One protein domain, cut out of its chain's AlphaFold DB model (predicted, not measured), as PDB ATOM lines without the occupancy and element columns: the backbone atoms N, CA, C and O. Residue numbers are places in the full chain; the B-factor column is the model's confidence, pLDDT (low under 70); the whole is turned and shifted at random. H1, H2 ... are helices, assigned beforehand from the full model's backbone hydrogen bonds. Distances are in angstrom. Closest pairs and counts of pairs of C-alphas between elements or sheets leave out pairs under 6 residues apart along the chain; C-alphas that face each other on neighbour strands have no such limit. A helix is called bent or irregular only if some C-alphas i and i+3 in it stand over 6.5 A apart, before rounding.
ATOM      1  N   ARG A  65      17.879  47.464 -38.991       78.56
ATOM      2  CA  ARG A  65      16.796  47.216 -39.955       78.56
ATOM      3  C   ARG A  65      15.785  48.367 -39.951       78.56
ATOM      4  O   ARG A  65      14.981  48.437 -39.021       78.56
ATOM      5  N   PRO A  66      15.767  49.234 -40.984       79.88
ATOM      6  CA  PRO A  66      14.910  50.423 -40.998       79.88
ATOM      7  C   PRO A  66      13.420  50.071 -40.901       79.88
ATOM      8  O   PRO A  66      12.683  50.724 -40.167       79.88
ATOM      9  N   ASP A  67      12.994  48.983 -41.545       80.94
ATOM     10  CA  ASP A  67      11.601  48.523 -41.491       80.94
ATOM     11  C   ASP A  67      11.199  48.039 -40.085       80.94
ATOM     12  O   ASP A  67      10.084  48.282 -39.636       80.94
ATOM     13  N   CYS A  68      12.119  47.387 -39.362       83.00
ATOM     14  CA  CYS A  68      11.901  46.955 -37.974       83.00
ATOM     15  C   CYS A  68      11.737  48.165 -37.062       83.00
ATOM     16  O   CYS A  68      10.824  48.204 -36.246       83.00
ATOM     17  N   TYR A  69      12.597  49.169 -37.242       83.19
ATOM     18  CA  TYR A  69      12.553  50.401 -36.467       83.19
ATOM     19  C   TYR A  69      11.214  51.131 -36.636       83.19
ATOM     20  O   TYR A  69      10.586  51.477 -35.642       83.19
ATOM     21  N   MET A  70      10.732  51.296 -37.874       82.94
ATOM     22  CA  MET A  70       9.438  51.951 -38.115       82.94
ATOM     23  C   MET A  70       8.263  51.171 -37.518       82.94
ATOM     24  O   MET A  70       7.351  51.761 -36.945       82.94
ATOM     25  N   CYS A  71       8.286  49.844 -37.635       85.25
ATOM     26  CA  CYS A  71       7.215  49.001 -37.119       85.25
ATOM     27  C   CYS A  71       7.263  48.805 -35.601       85.25
ATOM     28  O   CYS A  71       6.233  48.503 -35.014       85.25
ATOM     29  N   HIS A  72       8.408  48.998 -34.946       86.06
ATOM     30  CA  HIS A  72       8.548  48.815 -33.501       86.06
ATOM     31  C   HIS A  72       7.619  49.733 -32.705       86.06
ATOM     32  O   HIS A  72       6.831  49.254 -31.892       86.06
ATOM     33  N   ASP A  73       7.647  51.039 -32.975       82.38
ATOM     34  CA  ASP A  73       6.797  51.990 -32.250       82.38
ATOM     35  C   ASP A  73       5.314  51.774 -32.565       82.38
ATOM     36  O   ASP A  73       4.463  51.874 -31.680       82.38
ATOM     37  N   TYR A  74       5.010  51.389 -33.806       81.75
ATOM     38  CA  TYR A  74       3.655  51.051 -34.222       81.75
ATOM     39  C   TYR A  74       3.121  49.815 -33.483       81.75
ATOM     40  O   TYR A  74       2.054  49.869 -32.873       81.75
ATOM     41  N   CYS A  75       3.899  48.729 -33.450       82.69
ATOM     42  CA  CYS A  75       3.584  47.521 -32.694       82.69
ATOM     43  C   CYS A  75       3.474  47.805 -31.192       82.69
ATOM     44  O   CYS A  75       2.572  47.280 -30.548       82.69
ATOM     45  N   ARG A  76       4.338  48.659 -30.628       85.50
ATOM     46  CA  ARG A  76       4.297  49.044 -29.210       85.50
ATOM     47  C   ARG A  76       2.982  49.722 -28.834       85.50
ATOM     48  O   ARG A  76       2.415  49.396 -27.796       85.50
ATOM     49  N   VAL A  77       2.519  50.669 -29.650       84.25
ATOM     50  CA  VAL A  77       1.261  51.387 -29.401       84.25
ATOM     51  C   VAL A  77       0.066  50.462 -29.619       84.25
ATOM     52  O   VAL A  77      -0.802  50.367 -28.752       84.25
ATOM     53  N   LEU A  78       0.032  49.742 -30.745       82.44
ATOM     54  CA  LEU A  78      -1.096  48.879 -31.083       82.44
ATOM     55  C   LEU A  78      -1.241  47.670 -30.157       82.44
ATOM     56  O   LEU A  78      -2.367  47.270 -29.884       82.44
ATOM     57  N   ALA A  79      -0.146  47.124 -29.623       79.88
ATOM     58  CA  ALA A  79      -0.210  46.031 -28.653       79.88
ATOM     59  C   ALA A  79      -1.023  46.396 -27.399       79.88
ATOM     60  O   ALA A  79      -1.569  45.506 -26.753       79.88
ATOM     61  N   ILE A  80      -1.099  47.688 -27.062       77.69
ATOM     62  CA  ILE A  80      -1.842  48.199 -25.905       77.69
ATOM     63  C   ILE A  80      -3.229  48.689 -26.327       77.69
ATOM     64  O   ILE A  80      -4.202  48.431 -25.628       77.69
ATOM     65  N   ALA A  81      -3.313  49.411 -27.449       78.69
ATOM     66  CA  ALA A  81      -4.554  50.033 -27.895       78.69
ATOM     67  C   ALA A  81      -5.549  49.019 -28.478       78.69
ATOM     68  O   ALA A  81      -6.712  49.031 -28.100       78.69
ATOM     69  N   GLU A  82      -5.095  48.153 -29.386       81.94
ATOM     70  CA  GLU A  82      -5.944  47.247 -30.169       81.94
ATOM     71  C   GLU A  82      -5.146  45.993 -30.562       81.94
ATOM     72  O   GLU A  82      -4.671  45.843 -31.692       81.94
ATOM     73  N   TRP A  83      -4.965  45.081 -29.604       82.00
ATOM     74  CA  TRP A  83      -4.104  43.904 -29.772       82.00
ATOM     75  C   TRP A  83      -4.548  42.987 -30.921       82.00
ATOM     76  O   TRP A  83      -3.712  42.468 -31.656       82.00
ATOM     77  N   SER A  84      -5.857  42.814 -31.123       80.12
ATOM     78  CA  SER A  84      -6.418  41.964 -32.185       80.12
ATOM     79  C   SER A  84      -6.090  42.486 -33.588       80.12
ATOM     80  O   SER A  84      -5.757  41.701 -34.477       80.12
ATOM     81  N   LEU A  85      -6.134  43.809 -33.776       81.88
ATOM     82  CA  LEU A  85      -5.734  44.477 -35.012       81.88
ATOM     83  C   LEU A  85      -4.220  44.388 -35.211       81.88
ATOM     84  O   LEU A  85      -3.749  44.071 -36.300       81.88
ATOM     85  N   ALA A  86      -3.452  44.630 -34.151       82.75
ATOM     86  CA  ALA A  86      -2.000  44.512 -34.186       82.75
ATOM     87  C   ALA A  86      -1.571  43.108 -34.636       82.75
ATOM     88  O   ALA A  86      -0.703  42.948 -35.493       82.75
ATOM     89  N   ALA A  87      -2.215  42.087 -34.072       83.69
ATOM     90  CA  ALA A  87      -1.895  40.703 -34.340       83.69
ATOM     91  C   ALA A  87      -2.358  40.249 -35.735       83.69
ATOM     92  O   ALA A  87      -1.612  39.547 -36.414       83.69
ATOM     93  N   SER A  88      -3.516  40.718 -36.224       83.88
ATOM     94  CA  SER A  88      -3.954  40.441 -37.602       83.88
ATOM     95  C   SER A  88      -3.029  41.079 -38.644       83.88
ATOM     96  O   SER A  88      -2.645  40.426 -39.612       83.88
ATOM     97  N   MET A  89      -2.571  42.312 -38.413       83.12
ATOM     98  CA  MET A  89      -1.575  42.957 -39.274       83.12
ATOM     99  C   MET A  89      -0.231  42.224 -39.250       83.12
ATOM    100  O   MET A  89       0.429  42.117 -40.279       83.12
ATOM    101  N   CYS A  90       0.182  41.710 -38.088       85.38
ATOM    102  CA  CYS A  90       1.416  40.941 -37.943       85.38
ATOM    103  C   CYS A  90       1.342  39.535 -38.568       85.38
ATOM    104  O   CYS A  90       2.388  38.997 -38.948       85.38
ATOM    105  N   ALA A  91       0.144  38.956 -38.688       84.38
ATOM    106  CA  ALA A  91      -0.093  37.675 -39.352       84.38
ATOM    107  C   ALA A  91      -0.088  37.793 -40.890       84.38
ATOM    108  O   ALA A  91       0.349  36.867 -41.583       84.38
ATOM    109  N   ASP A  92      -0.481  38.949 -41.434       82.44
ATOM    110  CA  ASP A  92      -0.513  39.180 -42.877       82.44
ATOM    111  C   ASP A  92       0.898  39.309 -43.483       82.44
ATOM    112  O   ASP A  92       1.612  40.294 -43.297       82.44
ATOM    113  N   ARG A  93       1.312  38.313 -44.273       77.12
ATOM    114  CA  ARG A  93       2.649  38.266 -44.892       77.12
ATOM    115  C   ARG A  93       2.820  39.168 -46.115       77.12
ATOM    116  O   ARG A  93       3.963  39.359 -46.536       77.12
ATOM    117  N   ILE A  94       1.728  39.670 -46.692       80.19
ATOM    118  CA  ILE A  94       1.739  40.566 -47.852       80.19
ATOM    119  C   ILE A  94       2.015  41.995 -47.377       80.19
ATOM    120  O   ILE A  94       2.852  42.680 -47.965       80.19
ATOM    121  N   PHE A  95       1.369  42.421 -46.288       78.44
ATOM    122  CA  PHE A  95       1.536  43.772 -45.740       78.44
ATOM    123  C   PHE A  95       2.637  43.866 -44.671       78.44
ATOM    124  O   PHE A  95       3.329  44.883 -44.593       78.44
ATOM    125  N   CYS A  96       2.864  42.816 -43.874       83.94
ATOM    126  CA  CYS A  96       3.921  42.809 -42.863       83.94
ATOM    127  C   CYS A  96       5.272  42.454 -43.488       83.94
ATOM    128  O   CYS A  96       5.570  41.289 -43.774       83.94
ATOM    129  N   SER A  97       6.127  43.463 -43.675       86.00
ATOM    130  CA  SER A  97       7.476  43.288 -44.220       86.00
ATOM    131  C   SER A  97       8.366  42.416 -43.321       86.00
ATOM    132  O   SER A  97       8.102  42.197 -42.136       86.00
ATOM    133  N   GLN A  98       9.484  41.922 -43.864       82.88
ATOM    134  CA  GLN A  98      10.405  41.072 -43.105       82.88
ATOM    135  C   GLN A  98      11.004  41.761 -41.874       82.88
ATOM    136  O   GLN A  98      11.226  41.088 -40.868       82.88
ATOM    137  N   GLY A  99      11.252  43.072 -41.930       83.00
ATOM    138  CA  GLY A  99      11.709  43.821 -40.760       83.00
ATOM    139  C   GLY A  99      10.605  44.016 -39.723       83.00
ATOM    140  O   GLY A  99      10.866  43.855 -38.534       83.00
ATOM    141  N   CYS A 100       9.364  44.256 -40.155       85.69
ATOM    142  CA  CYS A 100       8.221  44.406 -39.251       85.69
ATOM    143  C   CYS A 100       7.897  43.113 -38.496       85.69
ATOM    144  O   CYS A 100       7.586  43.163 -37.310       85.69
ATOM    145  N   ARG A 101       8.102  41.943 -39.114       87.19
ATOM    146  CA  ARG A 101       7.962  40.648 -38.425       87.19
ATOM    147  C   ARG A 101       8.893  40.505 -37.219       87.19
ATOM    148  O   ARG A 101       8.518  39.885 -36.233       87.19
ATOM    149  N   THR A 102      10.086  41.096 -37.259       86.38
ATOM    150  CA  THR A 102      11.001  41.100 -36.108       86.38
ATOM    151  C   THR A 102      10.442  41.932 -34.945       86.38
ATOM    152  O   THR A 102      10.529  41.500 -33.798       86.38
ATOM    153  N   ALA A 103       9.803  43.069 -35.236       86.38
ATOM    154  CA  ALA A 103       9.122  43.891 -34.236       86.38
ATOM    155  C   ALA A 103       7.861  43.204 -33.679       86.38
ATOM    156  O   ALA A 103       7.699  43.112 -32.464       86.38
ATOM    157  N   CYS A 104       7.017  42.628 -34.542       86.25
ATOM    158  CA  CYS A 104       5.886  41.792 -34.128       86.25
ATOM    159  C   CYS A 104       6.346  40.657 -33.202       86.25
ATOM    160  O   CYS A 104       5.706  40.382 -32.185       86.25
ATOM    161  N   ASN A 105       7.489  40.039 -33.531       85.38
ATOM    162  CA  ASN A 105       8.117  38.996 -32.729       85.38
ATOM    163  C   ASN A 105       8.444  39.439 -31.312       85.38
ATOM    164  O   ASN A 105       8.064  38.773 -30.348       85.38
ATOM    165  N   TYR A 106       9.070  40.601 -31.199       85.25
ATOM    166  CA  TYR A 106       9.403  41.211 -29.926       85.25
ATOM    167  C   TYR A 106       8.166  41.525 -29.069       85.25
ATOM    168  O   TYR A 106       8.161  41.245 -27.873       85.25
ATOM    169  N   HIS A 107       7.095  42.033 -29.684       83.44
ATOM    170  CA  HIS A 107       5.852  42.400 -28.995       83.44
ATOM    171  C   HIS A 107       4.858  41.245 -28.803       83.44
ATOM    172  O   HIS A 107       3.744  41.480 -28.347       83.44
ATOM    173  N   GLN A 108       5.244  40.007 -29.128       84.38
ATOM    174  CA  GLN A 108       4.384  38.824 -28.975       84.38
ATOM    175  C   GLN A 108       3.057  38.913 -29.756       84.38
ATOM    176  O   GLN A 108       2.039  38.385 -29.327       84.38
ATOM    177  N   LEU A 109       3.072  39.571 -30.921       82.06
ATOM    178  CA  LEU A 109       1.883  39.803 -31.759       82.06
ATOM    179  C   LEU A 109       1.616  38.687 -32.789       82.06
ATOM    180  O   LEU A 109       0.692  38.775 -33.584       82.06
ATOM    181  N   HIS A 110       2.433  37.637 -32.811       65.38
ATOM    182  CA  HIS A 110       2.361  36.496 -33.746       65.38
ATOM    183  C   HIS A 110       1.449  35.366 -33.264       65.38
ATOM    184  O   HIS A 110       1.232  34.403 -33.992       65.38
ATOM    185  N   THR A 111       0.930  35.467 -32.041       55.84
ATOM    186  CA  THR A 111       0.123  34.430 -31.387       55.84
ATOM    187  C   THR A 111      -1.373  34.542 -31.642       55.84
ATOM    188  O   THR A 111      -2.103  33.630 -31.251       55.84
ATOM    189  N   ALA A 112      -1.868  35.589 -32.313       50.34
ATOM    190  CA  ALA A 112      -3.240  35.533 -32.796       50.34
ATOM    191  C   ALA A 112      -3.293  34.523 -33.937       50.34
ATOM    192  O   ALA A 112      -2.841  34.797 -35.046       50.34
ATOM    193  N   LEU A 113      -3.861  33.350 -33.651       50.44
ATOM    194  CA  LEU A 113      -4.577  32.575 -34.656       50.44
ATOM    195  C   LEU A 113      -5.360  33.580 -35.492       50.44
ATOM    196  O   LEU A 113      -6.244  34.235 -34.940       50.44
ATOM    197  N   ASP A 114      -4.967  33.747 -36.757       50.72
ATOM    198  CA  ASP A 114      -5.621  34.615 -37.728       50.72
ATOM    199  C   ASP A 114      -7.129  34.593 -37.447       50.72
ATOM    200  O   ASP A 114      -7.752  33.552 -37.664       50.72
ATOM    201  N   PRO A 115      -7.754  35.673 -36.941       52.75
ATOM    202  CA  PRO A 115      -9.190  35.652 -36.675       52.75
ATOM    203  C   PRO A 115      -9.958  35.327 -37.961       52.75
ATOM    204  O   PRO A 115     -11.012  34.699 -37.928       52.75
ATOM    205  N   PHE A 116      -9.366  35.678 -39.107       49.22
ATOM    206  CA  PHE A 116      -9.822  35.301 -40.432       49.22
ATOM    207  C   PHE A 116      -9.620  33.808 -40.745       49.22
ATOM    208  O   PHE A 116     -10.549  33.183 -41.242       49.22
ATOM    209  N   ALA A 117      -8.476  33.194 -40.413       48.66
ATOM    210  CA  ALA A 117      -8.263  31.754 -40.603       48.66
ATOM    211  C   ALA A 117      -9.089  30.914 -39.620       48.66
ATOM    212  O   ALA A 117      -9.579  29.858 -39.996       48.66
ATOM    213  N   ALA A 118      -9.305  31.392 -38.394       51.53
ATOM    214  CA  ALA A 118     -10.217  30.793 -37.429       51.53
ATOM    215  C   ALA A 118     -11.674  30.907 -37.912       51.53
ATOM    216  O   ALA A 118     -12.411  29.924 -37.876       51.53
ATOM    217  N   ALA A 119     -12.089  32.063 -38.443       53.00
ATOM    218  CA  ALA A 119     -13.406  32.230 -39.062       53.00
ATOM    219  C   ALA A 119     -13.583  31.363 -40.325       53.00
ATOM    220  O   ALA A 119     -14.648  30.779 -40.518       53.00
ATOM    221  N   LEU A 120     -12.545  31.226 -41.156       54.09
ATOM    222  CA  LEU A 120     -12.510  30.327 -42.315       54.09
ATOM    223  C   LEU A 120     -12.568  28.851 -41.899       54.09
ATOM    224  O   LEU A 120     -13.335  28.091 -42.485       54.09
ATOM    225  N   ALA A 121     -11.812  28.447 -40.878       55.59
ATOM    226  CA  ALA A 121     -11.802  27.081 -40.360       55.59
ATOM    227  C   ALA A 121     -13.165  26.692 -39.765       55.59
ATOM    228  O   ALA A 121     -13.680  25.614 -40.057       55.59
TER     229      ALA A 121
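What this domain is: This is residues 65 to 121 of the 128 residues of the protein "CG12986" of Drosophila busckii (UniProt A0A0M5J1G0). A small body of three helices in a triangle, in which the longest helix H1 and H2 fold back on each other as a V and H3 packs on H1 and also meets H2; a short fourth helix, H4, lies beyond H2 at one end of the long axis and touches no helix. The printed part has 57 residues with four named helices, H1, H2, H3 and H4 in chain order, no named strand, and is of the all helix class. The whole is compact, with a radius of gyration of the C-alphas of 10.8 A, but elongated in outline, spanning 35 by 23 by 14 A.

How they stand to each other: H1, residues 66 to 81, has a kink of 27 degrees near residue 74. It is neither bent nor irregular, but only just: C-alphas 70 and 73 are 6.4 A apart. H3, residues 98 to 106, touches H1, with the C-alphas of Cys 68 and Gly 99 the closest at 4.2 A. These two run the same way at a steep tilt of 40 degrees. H2, residues 83 to 91, touches H1 with residues 75 to 79 of H1 alone; the closest C-alphas, of Leu 78 and Ala 86, are 5.4 A apart. H1 and H2 are a helical hairpin, running opposite ways at a shallow tilt of 31 degrees. H2 and H3 are a second helical hairpin, opposite ways at a steep tilt of 39 degrees; they touch, closest at the C-alphas of Cys 90 and Cys 104, 5.9 A apart. The packing of these helices is mostly crossed, only just, with 1 of the 3 touching pairs at a shallow tilt. H4, residues 115 to 121, is close to H2 but not clearly touching: the closest C-alphas, of Ser 88 and Pro 115, are 7.2 A apart. H4 is apart from H1 and from H3. In H2 and H4 every O i to N i+4 pair is within hydrogen-bond range; in H1 9 of 12 are, and in H3 3 of 5.

Where its parts are: H1 measures 23.5 A from its first to its last C-alpha, starting at C-alpha 66 at (14.910, 50.423, -40.998). H2 measures 12.1 A and H3 13.2 A. H3 begins at C-alpha 98 at (10.405, 41.072, -43.105). H4 measures 9.7 A and ends at C-alpha 121 at (-11.802, 27.081, -40.360).

The domain as a whole: The two C-alphas farthest apart are those of Pro 66 and Ala 121, 35.5 A. The printed part has no cut. The link from H1 to H2 is tight, with 1 residue; those from H2 to H3 and from H3 to H4 are short, with 6 and 8 residues. The mean pLDDT of the printed part is 76.6, and residues 110 to 121, which include H4, are under 70.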